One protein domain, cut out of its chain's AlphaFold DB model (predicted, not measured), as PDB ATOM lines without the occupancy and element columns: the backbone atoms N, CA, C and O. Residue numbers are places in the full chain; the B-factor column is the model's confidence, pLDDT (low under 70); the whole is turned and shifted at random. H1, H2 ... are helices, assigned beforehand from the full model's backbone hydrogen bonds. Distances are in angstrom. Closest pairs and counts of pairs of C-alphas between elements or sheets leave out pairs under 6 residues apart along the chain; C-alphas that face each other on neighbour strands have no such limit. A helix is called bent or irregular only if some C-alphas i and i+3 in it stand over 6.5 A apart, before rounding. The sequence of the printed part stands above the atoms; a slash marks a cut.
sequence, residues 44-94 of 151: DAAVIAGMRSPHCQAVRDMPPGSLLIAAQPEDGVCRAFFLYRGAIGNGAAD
ATOM      1  N   ASP A  44     137.958 144.726 160.468       75.75
ATOM      2  CA  ASP A  44     138.597 145.942 160.963       75.75
ATOM      3  C   ASP A  44     138.838 145.848 162.480       75.75
ATOM      4  O   ASP A  44     137.910 145.860 163.301       75.75
ATOM      5  N   ALA A  45     140.115 145.731 162.848       78.06
ATOM      6  CA  ALA A  45     140.554 145.618 164.230       78.06
ATOM      7  C   ALA A  45     140.215 146.876 165.046       78.06
ATOM      8  O   ALA A  45     139.979 146.761 166.249       78.06
ATOM      9  N   ALA A  46     140.140 148.055 164.416       78.81
ATOM     10  CA  ALA A  46     139.765 149.298 165.083       78.81
ATOM     11  C   ALA A  46     138.274 149.311 165.454       78.81
ATOM     12  O   ALA A  46     137.913 149.754 166.544       78.81
ATOM     13  N   VAL A  47     137.416 148.745 164.601       79.06
ATOM     14  CA  VAL A  47     135.982 148.584 164.892       79.06
ATOM     15  C   VAL A  47     135.784 147.597 166.047       79.06
ATOM     16  O   VAL A  47     135.048 147.898 166.986       79.06
ATOM     17  N   ILE A  48     136.496 146.459 166.050       83.31
ATOM     18  CA  ILE A  48     136.482 145.512 167.186       83.31
ATOM     19  C   ILE A  48     136.982 146.180 168.468       83.31
ATOM     20  O   ILE A  48     136.382 146.003 169.528       83.31
ATOM     21  N   ALA A  49     138.071 146.946 168.389       83.38
ATOM     22  CA  ALA A  49     138.608 147.661 169.539       83.38
ATOM     23  C   ALA A  49     137.574 148.641 170.118       83.38
ATOM     24  O   ALA A  49     137.395 148.678 171.336       83.38
ATOM     25  N   GLY A  50     136.817 149.345 169.269       80.31
ATOM     26  CA  GLY A  50     135.699 150.191 169.696       80.31
ATOM     27  C   GLY A  50     134.549 149.403 170.323       80.31
ATOM     28  O   GLY A  50     134.050 149.786 171.380       80.31
ATOM     29  N   MET A  51     134.189 148.250 169.754       84.06
ATOM     30  CA  MET A  51     133.163 147.357 170.314       84.06
ATOM     31  C   MET A  51     133.553 146.735 171.655       84.06
ATOM     32  O   MET A  51     132.679 146.406 172.450       84.06
ATOM     33  N   ARG A  52     134.846 146.555 171.935       85.69
ATOM     34  CA  ARG A  52     135.324 146.052 173.233       85.69
ATOM     35  C   ARG A  52     135.564 147.171 174.239       85.69
ATOM     36  O   ARG A  52     135.417 146.942 175.437       85.69
ATOM     37  N   SER A  53     135.890 148.373 173.771       84.19
ATOM     38  CA  SER A  53     136.223 149.509 174.627       84.19
ATOM     39  C   SER A  53     135.019 149.957 175.468       84.19
ATOM     40  O   SER A  53     133.980 150.319 174.902       84.19
ATOM     41  N   PRO A  54     135.137 149.992 176.809       81.44
ATOM     42  CA  PRO A  54     134.081 150.523 177.667       81.44
ATOM     43  C   PRO A  54     133.884 152.035 177.468       81.44
ATOM     44  O   PRO A  54     132.798 152.541 177.713       81.44
ATOM     45  N   HIS A  55     134.890 152.762 176.964       82.62
ATOM     46  CA  HIS A  55     134.773 154.195 176.657       82.62
ATOM     47  C   HIS A  55     133.886 154.498 175.442       82.62
ATOM     48  O   HIS A  55     133.396 155.614 175.313       82.62
ATOM     49  N   CYS A  56     133.617 153.516 174.577       82.25
ATOM     50  CA  CYS A  56     132.751 153.701 173.411       82.25
ATOM     51  C   CYS A  56     131.288 153.301 173.675       82.25
ATOM     52  O   CYS A  56     130.545 153.033 172.730       82.25
ATOM     53  N   GLN A  57     130.853 153.248 174.941       82.56
ATOM     54  CA  GLN A  57     129.494 152.834 175.313       82.56
ATOM     55  C   GLN A  57     128.413 153.710 174.665       82.56
ATOM     56  O   GLN A  57     127.455 153.176 174.122       82.56
ATOM     57  N   ALA A  58     128.630 155.026 174.570       81.38
ATOM     58  CA  ALA A  58     127.705 155.935 173.887       81.38
ATOM     59  C   ALA A  58     127.468 155.568 172.405       81.38
ATOM     60  O   ALA A  58     126.353 155.672 171.904       81.38
ATOM     61  N   VAL A  59     128.497 155.077 171.704       81.75
ATOM     62  CA  VAL A  59     128.381 154.573 170.320       81.75
ATOM     63  C   VAL A  59     127.688 153.202 170.287       81.75
ATOM     64  O   VAL A  59     126.999 152.839 169.332       81.75
ATOM     65  N   ARG A  60     127.842 152.424 171.360       81.38
ATOM     66  CA  ARG A  60     127.204 151.115 171.541       81.38
ATOM     67  C   ARG A  60     125.708 151.217 171.865       81.38
ATOM     68  O   ARG A  60     124.960 150.305 171.520       81.38
ATOM     69  N   ASP A  61     125.268 152.338 172.416       84.31
ATOM     70  CA  ASP A  61     123.853 152.630 172.667       84.31
ATOM     71  C   ASP A  61     123.191 153.381 171.495       84.31
ATOM     72  O   ASP A  61     121.965 153.435 171.388       84.31
ATOM     73  N   MET A  62     123.994 153.927 170.576       82.56
ATOM     74  CA  MET A  62     123.519 154.621 169.381       82.56
ATOM     75  C   MET A  62     122.746 153.673 168.440       82.56
ATOM     76  O   MET A  62     123.248 152.590 168.116       82.56
ATOM     77  N   PRO A  63     121.568 154.077 167.923       79.06
ATOM     78  CA  PRO A  63     120.863 153.317 166.896       79.06
ATOM     79  C   PRO A  63     121.713 153.183 165.620       79.06
ATOM     80  O   PRO A  63     122.297 154.175 165.173       79.06
ATOM     81  N   PRO A  64     121.787 152.004 164.987       78.56
ATOM     82  CA  PRO A  64     122.492 151.871 163.715       78.56
ATOM     83  C   PRO A  64     121.853 152.765 162.636       78.56
ATOM     84  O   PRO A  64     120.654 153.042 162.673       78.56
ATOM     85  N   GLY A  65     122.657 153.266 161.696       76.19
ATOM     86  CA  GLY A  65     122.188 154.159 160.626       76.19
ATOM     87  C   GLY A  65     121.969 155.630 161.017       76.19
ATOM     88  O   GLY A  65     121.536 156.422 160.183       76.19
ATOM     89  N   SER A  66     122.265 156.040 162.258       70.19
ATOM     90  CA  SER A  66     121.954 157.395 162.759       70.19
ATOM     91  C   SER A  66     123.091 158.432 162.624       70.19
ATOM     92  O   SER A  66     123.215 159.340 163.445       70.19
ATOM     93  N   LEU A  67     123.888 158.355 161.544       67.88
ATOM     94  CA  LEU A  67     125.026 159.259 161.246       67.88
ATOM     95  C   LEU A  67     124.713 160.756 161.367       67.88
ATOM     96  O   LEU A  67     125.590 161.542 161.704       67.88
ATOM     97  N   LEU A  68     123.477 161.148 161.063       63.41
ATOM     98  CA  LEU A  68     123.049 162.547 160.987       63.41
ATOM     99  C   LEU A  68     122.626 163.142 162.337       63.41
ATOM    100  O   LEU A  68     122.439 164.351 162.429       63.41
ATOM    101  N   ILE A  69     122.427 162.311 163.366       62.38
ATOM    102  CA  ILE A  69     121.772 162.720 164.623       62.38
ATOM    103  C   ILE A  69     122.744 162.650 165.811       62.38
ATOM    104  O   ILE A  69     122.505 163.266 166.847       62.38
ATOM    105  N   ALA A  70     123.859 161.933 165.671       69.31
ATOM    106  CA  ALA A  70     124.806 161.710 166.754       69.31
ATOM    107  C   ALA A  70     126.116 162.491 166.561       69.31
ATOM    108  O   ALA A  70     126.637 162.610 165.453       69.31
ATOM    109  N   ALA A  71     126.662 163.006 167.665       74.38
ATOM    110  CA  ALA A  71     127.949 163.692 167.672       74.38
ATOM    111  C   ALA A  71     129.094 162.701 167.414       74.38
ATOM    112  O   ALA A  71     129.166 161.643 168.041       74.38
ATOM    113  N   GLN A  72     129.999 163.058 166.500       77.31
ATOM    114  CA  GLN A  72     131.153 162.226 166.178       77.31
ATOM    115  C   GLN A  72     132.148 162.213 167.357       77.31
ATOM    116  O   GLN A  72     132.530 163.283 167.831       77.31
ATOM    117  N   PRO A  73     132.599 161.035 167.824       79.44
ATOM    118  CA  PRO A  73     133.579 160.955 168.900       79.44
ATOM    119  C   PRO A  73     134.971 161.414 168.443       79.44
ATOM    120  O   PRO A  73     135.396 161.127 167.322       79.44
ATOM    121  N   GLU A  74     135.694 162.096 169.336       79.94
ATOM    122  CA  GLU A  74     137.066 162.565 169.079       79.94
ATOM    123  C   GLU A  74     138.104 161.437 169.159       79.94
ATOM    124  O   GLU A  74     139.131 161.477 168.480       79.94
ATOM    125  N   ASP A  75     137.816 160.400 169.949       81.62
ATOM    126  CA  ASP A  75     138.667 159.223 170.071       81.62
ATOM    127  C   ASP A  75     138.666 158.404 168.770       81.62
ATOM    128  O   ASP A  75     137.614 158.034 168.239       81.62
ATOM    129  N   GLY A  76     139.859 158.099 168.253       78.62
ATOM    130  CA  GLY A  76     140.022 157.409 166.973       78.62
ATOM    131  C   GLY A  76     139.399 156.010 166.941       78.62
ATOM    132  O   GLY A  76     138.895 155.597 165.894       78.62
ATOM    133  N   VAL A  77     139.380 155.309 168.078       81.50
ATOM    134  CA  VAL A  77     138.826 153.956 168.208       81.50
ATOM    135  C   VAL A  77     137.298 154.012 168.260       81.50
ATOM    136  O   VAL A  77     136.624 153.273 167.539       81.50
ATOM    137  N   CYS A  78     136.725 154.942 169.030       83.38
ATOM    138  CA  CYS A  78     135.273 155.138 169.042       83.38
ATOM    139  C   CYS A  78     134.750 155.702 167.713       83.38
ATOM    140  O   CYS A  78     133.642 155.363 167.300       83.38
ATOM    141  N   ARG A  79     135.543 156.520 167.010       84.69
ATOM    142  CA  ARG A  79     135.190 157.074 165.697       84.69
ATOM    143  C   ARG A  79     135.097 156.001 164.616       84.69
ATOM    144  O   ARG A  79     134.162 156.042 163.823       84.69
ATOM    145  N   ALA A  80     136.015 155.034 164.600       83.00
ATOM    146  CA  ALA A  80     135.942 153.900 163.676       83.00
ATOM    147  C   ALA A  80     134.652 153.088 163.890       83.00
ATOM    148  O   ALA A  80     133.918 152.814 162.941       83.00
ATOM    149  N   PHE A  81     134.318 152.790 165.150       82.69
ATOM    150  CA  PHE A  81     133.079 152.091 165.496       82.69
ATOM    151  C   PHE A  81     131.819 152.910 165.160       82.69
ATOM    152  O   PHE A  81     130.854 152.363 164.627       82.69
ATOM    153  N   PHE A  82     131.848 154.226 165.384       84.19
ATOM    154  CA  PHE A  82     130.762 155.146 165.036       84.19
ATOM    155  C   PHE A  82     130.483 155.170 163.533       84.19
ATOM    156  O   PHE A  82     129.332 155.068 163.116       84.19
ATOM    157  N   LEU A  83     131.531 155.262 162.712       84.62
ATOM    158  CA  LEU A  83     131.398 155.257 161.256       84.62
ATOM    159  C   LEU A  83     130.856 153.921 160.742       84.62
ATOM    160  O   LEU A  83     129.950 153.926 159.915       84.62
ATOM    161  N   TYR A  84     131.341 152.794 161.273       81.94
ATOM    162  CA  TYR A  84     130.808 151.467 160.953       81.94
ATOM    163  C   TYR A  84     129.305 151.379 161.256       81.94
ATOM    164  O   TYR A  84     128.500 151.046 160.384       81.94
ATOM    165  N   ARG A  85     128.910 151.730 162.484       81.50
ATOM    166  CA  ARG A  85     127.518 151.599 162.925       81.50
ATOM    167  C   ARG A  85     126.586 152.614 162.272       81.50
ATOM    168  O   ARG A  85     125.389 152.386 162.127       81.50
ATOM    169  N   GLY A  86     127.154 153.744 161.885       79.75
ATOM    170  CA  GLY A  86     126.492 154.804 161.170       79.75
ATOM    171  C   GLY A  86     126.249 154.491 159.694       79.75
ATOM    172  O   GLY A  86     125.172 154.784 159.184       79.75
ATOM    173  N   ALA A  87     127.225 153.887 159.012       78.38
ATOM    174  CA  ALA A  87     127.148 153.563 157.587       78.38
ATOM    175  C   ALA A  87     126.244 152.356 157.293       78.38
ATOM    176  O   ALA A  87     125.721 152.227 156.188       78.38
ATOM    177  N   ILE A  88     126.058 151.473 158.275       72.88
ATOM    178  CA  ILE A  88     125.323 150.221 158.118       72.88
ATOM    179  C   ILE A  88     124.042 150.286 158.952       72.88
ATOM    180  O   ILE A  88     124.083 150.347 160.179       72.88
ATOM    181  N   GLY A  89     122.883 150.240 158.283       66.50
ATOM    182  CA  GLY A  89     121.562 150.371 158.918       66.50
ATOM    183  C   GLY A  89     121.234 149.292 159.960       66.50
ATOM    184  O   GLY A  89     120.356 149.488 160.793       66.50
ATOM    185  N   ASN A  90     121.970 148.178 159.961       68.56
ATOM    186  CA  ASN A  90     121.919 147.097 160.949       68.56
ATOM    187  C   ASN A  90     123.283 146.851 161.629       68.56
ATOM    188  O   ASN A  90     123.582 145.725 162.023       68.56
ATOM    189  N   GLY A  91     124.121 147.885 161.758       71.94
ATOM    190  CA  GLY A  91     125.455 147.777 162.346       71.94
ATOM    191  C   GLY A  91     125.431 147.164 163.752       71.94
ATOM    192  O   GLY A  91     124.806 147.705 164.670       71.94
ATOM    193  N   ALA A  92     126.122 146.031 163.899       80.44
ATOM    194  CA  ALA A  92     126.237 145.280 165.146       80.44
ATOM    195  C   ALA A  92     126.839 146.108 166.298       80.44
ATOM    196  O   ALA A  92     127.709 146.951 166.088       80.44
ATOM    197  N   ALA A  93     126.384 145.839 167.523       77.31
ATOM    198  CA  ALA A  93     126.879 146.485 168.742       77.31
ATOM    199  C   ALA A  93     127.996 145.687 169.440       77.31
ATOM    200  O   ALA A  93     128.684 146.212 170.317       77.31
ATOM    201  N   ASP A  94     128.141 144.415 169.075       81.56
ATOM    202  CA  ASP A  94     129.051 143.454 169.677       81.56
ATOM    203  C   ASP A  94     129.883 142.730 168.612       81.56
ATOM    204  O   ASP A  94     129.519 142.631 167.438       81.56
TER     205      ASP A  94
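This is residues 44 to 94 of the 151 residues of an uncharacterized protein of Burkholderia sp. TSV86 (UniProt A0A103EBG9). Two helices, H2 and H3, run side by side the same way, with H1 crossing near the end where they begin. A long loop, residues 62 to 75, leads from the end of H2 back to the start of H3. The printed part has 51 residues with three named helices, in the order H1, H2, H3, and no named strand: all helix. It is compact, with a radius of gyration of the C-alphas of 9.3 A, and spans 22 by 20 by 16 A.

H1, residues 45 to 52, touches H3, residues 76 to 87, about perpendicular at 90 degrees; their closest C-alphas, of Val 47 and Phe 81, are 4.6 A apart. H2, residues 54 to 61, touches H3 at a shallow tilt of 15 degrees, the same way; H3 touches it with residues 78 to 82 alone, and the closest C-alphas, of Cys 56 and Cys 78, are 5.2 A apart. H1 and H2 are close but not clearly touching, about perpendicular at 85 degrees, with the C-alphas of Gly 50 and Cys 56 closest at 5.9 A. In H1 and H3 every O i to N i+4 pair is within hydrogen-bond range; in H2, 2 of 4 are, beside 3 of 5 O i to N i+3 pairs.

H1 begins at C-alpha 45 (140.554, 145.618, 164.230) and is 10.4 A long. H2 is 11.6 A long and irregular: C-alphas 55 and 58 are 7.8 A apart. H3 is 16.4 A long and ends at C-alpha 87 (127.148, 153.563, 157.587).

The C-alphas farthest apart, of Ala 45 and Ile 69, are 25.4 A apart. The printed part has no cut. The link H1 to H2 is tight; H2 to H3 is long. Residues 67 to 70 and 89 to 90 have pLDDT under 70.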